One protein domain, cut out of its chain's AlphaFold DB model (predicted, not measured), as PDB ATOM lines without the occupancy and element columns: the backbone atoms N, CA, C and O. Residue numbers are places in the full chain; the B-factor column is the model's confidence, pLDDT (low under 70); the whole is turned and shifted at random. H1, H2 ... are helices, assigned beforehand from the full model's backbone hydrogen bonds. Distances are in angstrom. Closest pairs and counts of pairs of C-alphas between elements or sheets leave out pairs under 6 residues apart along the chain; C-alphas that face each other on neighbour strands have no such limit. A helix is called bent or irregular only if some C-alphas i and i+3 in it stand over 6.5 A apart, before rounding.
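What this domain is: This is residues 118 to 196 of the 266 residues of an uncharacterized protein of uncultured Pleomorphomonas sp (UniProt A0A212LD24). Two pairs of helices make two layers: H1 and H3 lie side by side in one, H2 and H4 in the other, and the layers are joined mainly where H3 crosses H4 at a slant. The turning stretch of residues 132 to 144 reaches out at one end of the long axis, and H4 runs to the other end. The printed part has 79 residues, with four named helices in the order H1, H2, H3, H4 and no named strand, and its class is all helix. It is compact, with a radius of gyration of the C-alphas of 11.7 A, and only just elongated, with spans of 38 by 25 by 18 A.

How they stand to each other: H1, residues 118 to 131, touches H3, residues 157 to 169, at a shallow tilt of 26 degrees, the same way; their closest C-alphas, those of Ala 127 and Gln 166, are 5.1 A apart. H1 and H2, residues 145 to 152, are near each other, with 5 pairs of C-alphas within 10 A. H2 touches H4, residues 180 to 195, at a shallow tilt of 11 degrees, the same way, and their closest C-alphas, those of Glu 146 and Trp 180, are 6.3 A apart. H2 and H3 are close but not clearly touching; their closest C-alphas, those of Leu 151 and Leu 157, are 7.0 A apart. H3 touches H4 at a steep tilt of 52 degrees, opposite ways, with the closest C-alphas, those of Asp 160 and Ala 190, 5.3 A apart. H1 and H4 are apart. Every O i to N i+4 pair is within hydrogen-bond range in H2, against 8 of 10 in H1, 6 of 9 in H3 and 9 of 12 in H4.

Where its parts are: H1 begins at C-alpha 118, (-23.136, -53.039, 53.992), and measures 19.7 A; it is irregular, with C-alphas 127 and 130 9.4 A apart. H2 measures 10.4 A. H3 begins at C-alpha 157, (-20.706, -46.921, 41.383), and measures 16.2 A; it is only just irregular, with C-alphas 159 and 162 7.0 A apart. H4, the longest with 16 residues, measures 22.6 A and ends at C-alpha 195, (-23.288, -40.208, 28.734). It is irregular, with C-alphas 182 and 185 7.5 A apart, and has a kink of 26 degrees near residue 187.

The domain as a whole: The two C-alphas farthest apart, those of Ala 136 and Lys 196, are 39.2 A apart. The printed part has no cut. The link from H1 to H2 is long, with 13 residues; that from H2 to H3 is tight, with 4; that from H3 to H4 is short, with 10. The mean pLDDT of the printed part is 92.5, and no printed residue is under 70.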
ATOM      1  N   GLU A 118     -24.338 -53.167  53.163       84.00
ATOM      2  CA  GLU A 118     -23.136 -53.039  53.992       84.00
ATOM      3  C   GLU A 118     -21.842 -52.853  53.185       84.00
ATOM      4  O   GLU A 118     -20.942 -52.129  53.624       84.00
ATOM      5  N   THR A 119     -21.719 -53.493  52.018       89.44
ATOM      6  CA  THR A 119     -20.552 -53.315  51.137       89.44
ATOM      7  C   THR A 119     -20.587 -51.929  50.506       89.44
ATOM      8  O   THR A 119     -19.600 -51.197  50.599       89.44
ATOM      9  N   LEU A 120     -21.758 -51.502  50.022       92.06
ATOM     10  CA  LEU A 120     -21.981 -50.159  49.490       92.06
ATOM     11  C   LEU A 120     -21.644 -49.075  50.523       92.06
ATOM     12  O   LEU A 120     -20.874 -48.158  50.241       92.06
ATOM     13  N   GLY A 121     -22.175 -49.187  51.745       91.44
ATOM     14  CA  GLY A 121     -21.904 -48.216  52.808       91.44
ATOM     15  C   GLY A 121     -20.412 -48.094  53.136       91.44
ATOM     16  O   GLY A 121     -19.905 -46.989  53.341       91.44
ATOM     17  N   ARG A 122     -19.689 -49.219  53.127       92.75
ATOM     18  CA  ARG A 122     -18.243 -49.269  53.373       92.75
ATOM     19  C   ARG A 122     -17.442 -48.608  52.256       92.75
ATOM     20  O   ARG A 122     -16.544 -47.823  52.548       92.75
ATOM     21  N   GLU A 123     -17.770 -48.882  50.995       94.31
ATOM     22  CA  GLU A 123     -17.096 -48.264  49.848       94.31
ATOM     23  C   GLU A 123     -17.293 -46.744  49.819       94.31
ATOM     24  O   GLU A 123     -16.329 -45.995  49.647       94.31
ATOM     25  N   LEU A 124     -18.515 -46.273  50.081       94.19
ATOM     26  CA  LEU A 124     -18.817 -44.842  50.149       94.19
ATOM     27  C   LEU A 124     -18.072 -44.154  51.299       94.19
ATOM     28  O   LEU A 124     -17.522 -43.065  51.121       94.19
ATOM     29  N   ALA A 125     -18.018 -44.788  52.475       91.75
ATOM     30  CA  ALA A 125     -17.261 -44.277  53.614       91.75
ATOM     31  C   ALA A 125     -15.755 -44.211  53.313       91.75
ATOM     32  O   ALA A 125     -15.108 -43.212  53.635       91.75
ATOM     33  N   ASN A 126     -15.208 -45.229  52.643       93.56
ATOM     34  CA  ASN A 126     -13.807 -45.263  52.225       93.56
ATOM     35  C   ASN A 126     -13.476 -44.143  51.228       93.56
ATOM     36  O   ASN A 126     -12.460 -43.469  51.388       93.56
ATOM     37  N   ALA A 127     -14.343 -43.897  50.239       93.75
ATOM     38  CA  ALA A 127     -14.150 -42.825  49.260       93.75
ATOM     39  C   ALA A 127     -14.220 -41.425  49.889       93.75
ATOM     40  O   ALA A 127     -13.508 -40.509  49.474       93.75
ATOM     41  N   ALA A 128     -15.071 -41.246  50.900       91.00
ATOM     42  CA  ALA A 128     -15.281 -39.956  51.542       91.00
ATOM     43  C   ALA A 128     -14.259 -39.637  52.655       91.00
ATOM     44  O   ALA A 128     -13.982 -38.467  52.948       91.00
ATOM     45  N   GLY A 129     -13.679 -40.663  53.282       90.06
ATOM     46  CA  GLY A 129     -12.624 -40.532  54.284       90.06
ATOM     47  C   GLY A 129     -13.015 -39.649  55.479       90.06
ATOM     48  O   GLY A 129     -14.087 -39.783  56.064       90.06
ATOM     49  N   ARG A 130     -12.129 -38.718  55.868       86.81
ATOM     50  CA  ARG A 130     -12.302 -37.854  57.059       86.81
ATOM     51  C   ARG A 130     -13.258 -36.668  56.850       86.81
ATOM     52  O   ARG A 130     -13.555 -35.949  57.807       86.81
ATOM     53  N   ALA A 131     -13.715 -36.428  55.622       88.25
ATOM     54  CA  ALA A 131     -14.605 -35.309  55.305       88.25
ATOM     55  C   ALA A 131     -16.035 -35.524  55.828       88.25
ATOM     56  O   ALA A 131     -16.744 -34.556  56.120       88.25
ATOM     57  N   LEU A 132     -16.445 -36.784  55.997       88.00
ATOM     58  CA  LEU A 132     -17.737 -37.120  56.582       88.00
ATOM     59  C   LEU A 132     -17.775 -36.797  58.073       88.00
ATOM     60  O   LEU A 132     -16.812 -36.994  58.820       88.00
ATOM     61  N   ALA A 133     -18.921 -36.291  58.517       82.94
ATOM     62  CA  ALA A 133     -19.212 -36.182  59.932       82.94
ATOM     63  C   ALA A 133     -19.315 -37.577  60.559       82.94
ATOM     64  O   ALA A 133     -19.750 -38.540  59.927       82.94
ATOM     65  N   LYS A 134     -18.935 -37.678  61.837       84.81
ATOM     66  CA  LYS A 134     -19.104 -38.916  62.603       84.81
ATOM     67  C   LYS A 134     -20.575 -39.363  62.530       84.81
ATOM     68  O   LYS A 134     -21.453 -38.509  62.685       84.81
ATOM     69  N   PRO A 135     -20.862 -40.668  62.396       73.50
ATOM     70  CA  PRO A 135     -22.233 -41.171  62.255       73.50
ATOM     71  C   PRO A 135     -23.141 -40.774  63.430       73.50
ATOM     72  O   PRO A 135     -24.331 -40.547  63.245       73.50
ATOM     73  N   ALA A 136     -22.571 -40.579  64.625       77.00
ATOM     74  CA  ALA A 136     -23.288 -40.080  65.801       77.00
ATOM     75  C   ALA A 136     -23.801 -38.629  65.666       77.00
ATOM     76  O   ALA A 136     -24.777 -38.265  66.315       77.00
ATOM     77  N   ALA A 137     -23.150 -37.796  64.849       78.12
ATOM     78  CA  ALA A 137     -23.513 -36.392  64.631       78.12
ATOM     79  C   ALA A 137     -24.345 -36.175  63.352       78.12
ATOM     80  O   ALA A 137     -24.904 -35.097  63.158       78.12
ATOM     81  N   ALA A 138     -24.407 -37.178  62.472       84.75
ATOM     82  CA  ALA A 138     -25.012 -37.080  61.150       84.75
ATOM     83  C   ALA A 138     -25.730 -38.392  60.775       84.75
ATOM     84  O   ALA A 138     -25.205 -39.184  59.988       84.75
ATOM     85  N   PRO A 139     -26.950 -38.630  61.295       84.44
ATOM     86  CA  PRO A 139     -27.715 -39.840  60.984       84.44
ATOM     87  C   PRO A 139     -28.064 -39.957  59.493       84.44
ATOM     88  O   PRO A 139     -28.262 -41.059  58.994       84.44
ATOM     89  N   GLY A 140     -28.073 -38.839  58.756       84.94
ATOM     90  CA  GLY A 140     -28.298 -38.820  57.309       84.94
ATOM     91  C   GLY A 140     -27.222 -39.534  56.482       84.94
ATOM     92  O   GLY A 140     -27.463 -39.804  55.313       84.94
ATOM     93  N   LEU A 141     -26.062 -39.857  57.067       88.62
ATOM     94  CA  LEU A 141     -25.029 -40.676  56.422       88.62
ATOM     95  C   LEU A 141     -25.216 -42.184  56.659       88.62
ATOM     96  O   LEU A 141     -24.648 -42.989  55.931       88.62
ATOM     97  N   LEU A 142     -26.027 -42.580  57.645       87.56
ATOM     98  CA  LEU A 142     -26.334 -43.990  57.911       87.56
ATOM     99  C   LEU A 142     -27.415 -44.532  56.971       87.56
ATOM    100  O   LEU A 142     -27.481 -45.730  56.717       87.56
ATOM    101  N   VAL A 143     -28.275 -43.650  56.457       90.94
ATOM    102  CA  VAL A 143     -29.379 -44.025  55.573       90.94
ATOM    103  C   VAL A 143     -28.880 -44.066  54.128       90.94
ATOM    104  O   VAL A 143     -28.670 -43.027  53.508       90.94
ATOM    105  N   LEU A 144     -28.723 -45.267  53.572       92.38
ATOM    106  CA  LEU A 144     -28.218 -45.483  52.206       92.38
ATOM    107  C   LEU A 144     -29.290 -45.345  51.110       92.38
ATOM    108  O   LEU A 144     -29.061 -45.745  49.971       92.38
ATOM    109  N   SER A 145     -30.454 -44.763  51.411       92.56
ATOM    110  CA  SER A 145     -31.539 -44.603  50.434       92.56
ATOM    111  C   SER A 145     -31.134 -43.739  49.235       92.56
ATOM    112  O   SER A 145     -31.523 -44.041  48.114       92.56
ATOM    113  N   GLU A 146     -30.341 -42.688  49.461       95.06
ATOM    114  CA  GLU A 146     -29.841 -41.793  48.407       95.06
ATOM    115  C   GLU A 146     -28.831 -42.496  47.481       95.06
ATOM    116  O   GLU A 146     -29.098 -42.565  46.282       95.06
ATOM    117  N   PRO A 147     -27.743 -43.115  47.991       95.12
ATOM    118  CA  PRO A 147     -26.855 -43.920  47.153       95.12
ATOM    119  C   PRO A 147     -27.566 -45.027  46.368       95.12
ATOM    120  O   PRO A 147     -27.301 -45.199  45.178       95.12
ATOM    121  N   MET A 148     -28.516 -45.730  46.996       94.69
ATOM    122  CA  MET A 148     -29.332 -46.740  46.309       94.69
ATOM    123  C   MET A 148     -30.192 -46.123  45.199       94.69
ATOM    124  O   MET A 148     -30.363 -46.722  44.139       94.69
ATOM    125  N   ASN A 149     -30.717 -44.914  45.407       95.81
ATOM    126  CA  ASN A 149     -31.470 -44.200  44.386       95.81
ATOM    127  C   ASN A 149     -30.581 -43.801  43.197       95.81
ATOM    128  O   ASN A 149     -31.013 -43.930  42.057       95.81
ATOM    129  N   TRP A 150     -29.334 -43.372  43.414       96.56
ATOM    130  CA  TRP A 150     -28.420 -43.052  42.306       96.56
ATOM    131  C   TRP A 150     -28.151 -44.274  41.420       96.56
ATOM    132  O   TRP A 150     -28.240 -44.165  40.198       96.56
ATOM    133  N   LEU A 151     -27.915 -45.444  42.026       95.62
ATOM    134  CA  LEU A 151     -27.739 -46.706  41.297       95.62
ATOM    135  C   LEU A 151     -28.988 -47.067  40.477       95.62
ATOM    136  O   LEU A 151     -28.884 -47.376  39.292       95.62
ATOM    137  N   ARG A 152     -30.185 -46.939  41.068       94.56
ATOM    138  CA  ARG A 152     -31.464 -47.161  40.362       94.56
ATOM    139  C   ARG A 152     -31.685 -46.201  39.192       94.56
ATOM    140  O   ARG A 152     -32.335 -46.569  38.222       94.56
ATOM    141  N   ASN A 153     -31.129 -44.994  39.263       94.88
ATOM    142  CA  ASN A 153     -31.178 -43.994  38.193       94.88
ATOM    143  C   ASN A 153     -30.034 -44.141  37.166       94.88
ATOM    144  O   ASN A 153     -29.793 -43.222  36.375       94.88
ATOM    145  N   GLY A 154     -29.318 -45.269  37.172       94.81
ATOM    146  CA  GLY A 154     -28.290 -45.595  36.182       94.81
ATOM    147  C   GLY A 154     -26.939 -44.907  36.397       94.81
ATOM    148  O   GLY A 154     -26.133 -44.853  35.465       94.81
ATOM    149  N   CYS A 155     -26.681 -44.355  37.588       96.62
ATOM    150  CA  CYS A 155     -25.335 -43.925  37.963       96.62
ATOM    151  C   CYS A 155     -24.461 -45.157  38.225       96.62
ATOM    152  O   CYS A 155     -24.875 -46.077  38.929       96.62
ATOM    153  N   ASP A 156     -23.239 -45.158  37.702       96.00
ATOM    154  CA  ASP A 156     -22.277 -46.230  37.941       96.00
ATOM    155  C   ASP A 156     -21.509 -45.991  39.252       96.00
ATOM    156  O   ASP A 156     -21.023 -44.885  39.513       96.00
ATOM    157  N   LEU A 157     -21.378 -47.029  40.085       95.38
ATOM    158  CA  LEU A 157     -20.706 -46.921  41.383       95.38
ATOM    159  C   LEU A 157     -19.243 -46.483  41.235       95.38
ATOM    160  O   LEU A 157     -18.794 -45.576  41.935       95.38
ATOM    161  N   LYS A 158     -18.506 -47.105  40.311       95.69
ATOM    162  CA  LYS A 158     -17.058 -46.920  40.164       95.69
ATOM    163  C   LYS A 158     -16.705 -45.734  39.274       95.69
ATOM    164  O   LYS A 158     -15.683 -45.101  39.525       95.69
ATOM    165  N   ALA A 159     -17.514 -45.434  38.262       94.19
ATOM    166  CA  ALA A 159     -17.252 -44.356  37.313       94.19
ATOM    167  C   ALA A 159     -17.866 -43.014  37.741       94.19
ATOM    168  O   ALA A 159     -17.227 -41.980  37.557       94.19
ATOM    169  N   ASP A 160     -19.060 -43.019  38.347       96.81
ATOM    170  CA  ASP A 160     -19.786 -41.785  38.666       96.81
ATOM    171  C   ASP A 160     -19.741 -41.478  40.174       96.81
ATOM    172  O   ASP A 160     -19.330 -40.388  40.579       96.81
ATOM    173  N   ILE A 161     -20.134 -42.429  41.031       97.31
ATOM    174  CA  ILE A 161     -20.395 -42.168  42.459       97.31
ATOM    175  C   ILE A 161     -19.099 -42.005  43.267       97.31
ATOM    176  O   ILE A 161     -18.863 -40.941  43.850       97.31
ATOM    177  N   LEU A 162     -18.253 -43.040  43.317       96.81
ATOM    178  CA  LEU A 162     -17.039 -43.033  44.143       96.81
ATOM    179  C   LEU A 162     -16.061 -41.908  43.750       96.81
ATOM    180  O   LEU A 162     -15.623 -41.185  44.653       96.81
ATOM    181  N   PRO A 163     -15.764 -41.663  42.452       97.56
ATOM    182  CA  PRO A 163     -14.857 -40.586  42.055       97.56
ATOM    183  C   PRO A 163     -15.402 -39.201  42.415       97.56
ATOM    184  O   PRO A 163     -14.651 -38.329  42.857       97.56
ATOM    185  N   THR A 164     -16.718 -38.996  42.292       97.62
ATOM    186  CA  THR A 164     -17.366 -37.726  42.649       97.62
ATOM    187  C   THR A 164     -17.279 -37.452  44.146       97.62
ATOM    188  O   THR A 164     -16.926 -36.340  44.556       97.62
ATOM    189  N   ILE A 165     -17.561 -38.463  44.973       97.12
ATOM    190  CA  ILE A 165     -17.458 -38.355  46.431       97.12
ATOM    191  C   ILE A 165     -16.016 -38.048  46.830       97.12
ATOM    192  O   ILE A 165     -15.788 -37.094  47.578       97.12
ATOM    193  N   GLN A 166     -15.044 -38.784  46.288       96.75
ATOM    194  CA  GLN A 166     -13.624 -38.578  46.570       96.75
ATOM    195  C   GLN A 166     -13.169 -37.162  46.180       96.75
ATOM    196  O   GLN A 166     -12.541 -36.456  46.976       96.75
ATOM    197  N   ALA A 167     -13.540 -36.698  44.983       95.56
ATOM    198  CA  ALA A 167     -13.188 -35.370  44.491       95.56
ATOM    199  C   ALA A 167     -13.775 -34.250  45.363       95.56
ATOM    200  O   ALA A 167     -13.078 -33.285  45.680       95.56
ATOM    201  N   ARG A 168     -15.035 -34.377  45.797       96.06
ATOM    202  CA  ARG A 168     -15.684 -33.389  46.675       96.06
ATOM    203  C   ARG A 168     -15.106 -33.417  48.088       96.06
ATOM    204  O   ARG A 168     -14.833 -32.359  48.652       96.06
ATOM    205  N   CYS A 169     -14.872 -34.604  48.637       95.31
ATOM    206  CA  CYS A 169     -14.353 -34.776  49.991       95.31
ATOM    207  C   CYS A 169     -12.905 -34.304  50.129       95.31
ATOM    208  O   CYS A 169     -12.570 -33.711  51.149       95.31
ATOM    209  N   SER A 170     -12.071 -34.466  49.095       92.75
ATOM    210  CA  SER A 170     -10.683 -33.970  49.107       92.75
ATOM    211  C   SER A 170     -10.564 -32.450  49.301       92.75
ATOM    212  O   SER A 170      -9.534 -31.966  49.759       92.75
ATOM    213  N   ARG A 171     -11.624 -31.694  48.979       91.69
ATOM    214  CA  ARG A 171     -11.684 -30.226  49.095       91.69
ATOM    215  C   ARG A 171     -12.480 -29.747  50.310       91.69
ATOM    216  O   ARG A 171     -12.441 -28.565  50.642       91.69
ATOM    217  N   ALA A 172     -13.250 -30.636  50.931       92.69
ATOM    218  CA  ALA A 172     -14.134 -30.298  52.036       92.69
ATOM    219  C   ALA A 172     -13.370 -30.243  53.364       92.69
ATOM    220  O   ALA A 172     -12.350 -30.904  53.559       92.69
ATOM    221  N   ARG A 173     -13.891 -29.460  54.314       92.00
ATOM    222  CA  ARG A 173     -13.354 -29.456  55.677       92.00
ATOM    223  C   ARG A 173     -13.686 -30.792  56.360       92.00
ATOM    224  O   ARG A 173     -14.758 -31.349  56.111       92.00
ATOM    225  N   PRO A 174     -12.820 -31.300  57.250       90.19
ATOM    226  CA  PRO A 174     -13.126 -32.502  58.014       90.19
ATOM    227  C   PRO A 174     -14.474 -32.384  58.736       90.19
ATOM    228  O   PRO A 174     -14.775 -31.349  59.334       90.19
ATOM    229  N   SER A 175     -15.285 -33.440  58.677       88.44
ATOM    230  CA  SER A 175     -16.612 -33.507  59.305       88.44
ATOM    231  C   SER A 175     -17.625 -32.416  58.909       88.44
ATOM    232  O   SER A 175     -18.599 -32.200  59.635       88.44
ATOM    233  N   SER A 176     -17.450 -31.730  57.773       92.06
ATOM    234  CA  SER A 176     -18.415 -30.716  57.326       92.06
ATOM    235  C   SER A 176     -19.634 -31.306  56.617       92.06
ATOM    236  O   SER A 176     -20.693 -30.681  56.605       92.06
ATOM    237  N   ILE A 177     -19.506 -32.495  56.026       93.06
ATOM    238  CA  ILE A 177     -20.570 -33.119  55.232       93.06
ATOM    239  C   ILE A 177     -21.415 -34.023  56.136       93.06
ATOM    240  O   ILE A 177     -20.883 -34.913  56.799       93.06
ATOM    241  N   ARG A 178     -22.733 -33.781  56.180       93.62
ATOM    242  CA  ARG A 178     -23.672 -34.435  57.118       93.62
ATOM    243  C   ARG A 178     -24.755 -35.294  56.457       93.62
ATOM    244  O   ARG A 178     -25.541 -35.919  57.165       93.62
ATOM    245  N   SER A 179     -24.832 -35.318  55.131       94.69
ATOM    246  CA  SER A 179     -25.852 -36.072  54.398       94.69
ATOM    247  C   SER A 179     -25.356 -36.484  53.018       94.69
ATOM    248  O   SER A 179     -24.537 -35.791  52.412       94.69
ATOM    249  N   TRP A 180     -25.907 -37.584  52.501       95.44
ATOM    250  CA  TRP A 180     -25.645 -38.032  51.132       95.44
ATOM    251  C   TRP A 180     -26.201 -37.073  50.075       95.44
ATOM    252  O   TRP A 180     -25.589 -36.921  49.023       95.44
ATOM    253  N   SER A 181     -27.285 -36.352  50.387       95.00
ATOM    254  CA  SER A 181     -27.907 -35.372  49.483       95.00
ATOM    255  C   SER A 181     -26.955 -34.273  48.997       95.00
ATOM    256  O   SER A 181     -27.157 -33.712  47.925       95.00
ATOM    257  N   TYR A 182     -25.884 -33.995  49.749       95.25
ATOM    258  CA  TYR A 182     -24.831 -33.058  49.350       95.25
ATOM    259  C   TYR A 182     -24.145 -33.451  48.029       95.25
ATOM    260  O   TYR A 182     -23.658 -32.586  47.304       95.25
ATOM    261  N   PHE A 183     -24.099 -34.747  47.710       96.56
ATOM    262  CA  PHE A 183     -23.427 -35.260  46.517       96.56
ATOM    263  C   PHE A 183     -24.368 -35.459  45.325       96.56
ATOM    264  O   PHE A 183     -23.876 -35.590  44.208       96.56
ATOM    265  N   THR A 184     -25.689 -35.450  45.532       97.00
ATOM    266  CA  THR A 184     -26.688 -35.858  44.530       97.00
ATOM    267  C   THR A 184     -26.530 -35.129  43.194       97.00
ATOM    268  O   THR A 184     -26.416 -35.770  42.154       97.00
ATOM    269  N   GLU A 185     -26.455 -33.796  43.209       97.56
ATOM    270  CA  GLU A 185     -26.304 -32.997  41.983       97.56
ATOM    271  C   GLU A 185     -24.996 -33.320  41.246       97.56
ATOM    272  O   GLU A 185     -24.983 -33.509  40.031       97.56
ATOM    273  N   ALA A 186     -23.894 -33.450  41.989       97.25
ATOM    274  CA  ALA A 186     -22.588 -33.738  41.411       97.25
ATOM    275  C   ALA A 186     -22.517 -35.153  40.810       97.25
ATOM    276  O   ALA A 186     -21.889 -35.338  39.771       97.25
ATOM    277  N   VAL A 187     -23.169 -36.135  41.441       98.00
ATOM    278  CA  VAL A 187     -23.228 -37.522  40.954       98.00
ATOM    279  C   VAL A 187     -24.036 -37.601  39.660       98.00
ATOM    280  O   VAL A 187     -23.579 -38.213  38.695       98.00
ATOM    281  N   TYR A 188     -25.192 -36.935  39.593       97.38
ATOM    282  CA  TYR A 188     -25.960 -36.873  38.349       97.38
ATOM    283  C   TYR A 188     -25.201 -36.144  37.243       97.38
ATOM    284  O   TYR A 188     -25.168 -36.622  36.114       97.38
ATOM    285  N   GLN A 189     -24.506 -35.053  37.568       97.12
ATOM    286  CA  GLN A 189     -23.665 -34.357  36.600       97.12
ATOM    287  C   GLN A 189     -22.533 -35.251  36.063       97.12
ATOM    288  O   GLN A 189     -22.222 -35.186  34.875       97.12
ATOM    289  N   ALA A 190     -21.923 -36.091  36.908       96.69
ATOM    290  CA  ALA A 190     -20.898 -37.049  36.491       96.69
ATOM    291  C   ALA A 190     -21.463 -38.106  35.530       96.69
ATOM    292  O   ALA A 190     -20.903 -38.294  34.449       96.69
ATOM    293  N   ARG A 191     -22.620 -38.694  35.864       96.44
ATOM    294  CA  ARG A 191     -23.349 -39.615  34.977       96.44
ATOM    295  C   ARG A 191     -23.643 -38.957  33.632       96.44
ATOM    296  O   ARG A 191     -23.337 -39.517  32.584       96.44
ATOM    297  N   ASP A 192     -24.208 -37.757  33.650       96.00
ATOM    298  CA  ASP A 192     -24.584 -37.051  32.429       96.00
ATOM    299  C   ASP A 192     -23.346 -36.705  31.590       96.00
ATOM    300  O   ASP A 192     -23.382 -36.791  30.368       96.00
ATOM    301  N   ASN A 193     -22.217 -36.371  32.222       93.94
ATOM    302  CA  ASN A 193     -20.948 -36.153  31.527       93.94
ATOM    303  C   ASN A 193     -20.376 -37.433  30.908       93.94
ATOM    304  O   ASN A 193     -19.787 -37.353  29.836       93.94
ATOM    305  N   ARG A 194     -20.562 -38.593  31.544       93.31
ATOM    306  CA  ARG A 194     -20.185 -39.897  30.981       93.31
ATOM    307  C   ARG A 194     -21.054 -40.280  29.783       93.31
ATOM    308  O   ARG A 194     -20.559 -40.898  28.849       93.31
ATOM    309  N   LEU A 195     -22.341 -39.931  29.819       90.38
ATOM    310  CA  LEU A 195     -23.288 -40.208  28.734       90.38
ATOM    311  C   LEU A 195     -23.180 -39.218  27.571       90.38
ATOM    312  O   LEU A 195     -23.643 -39.525  26.472       90.38
ATOM    313  N   LYS A 196     -22.584 -38.038  27.783       87.69
ATOM    314  CA  LYS A 196     -22.316 -37.106  26.687       87.69
ATOM    315  C   LYS A 196     -21.357 -37.768  25.692       87.69
ATOM    316  O   LYS A 196     -20.289 -38.226  26.103       87.69
TER     317      LYS A 196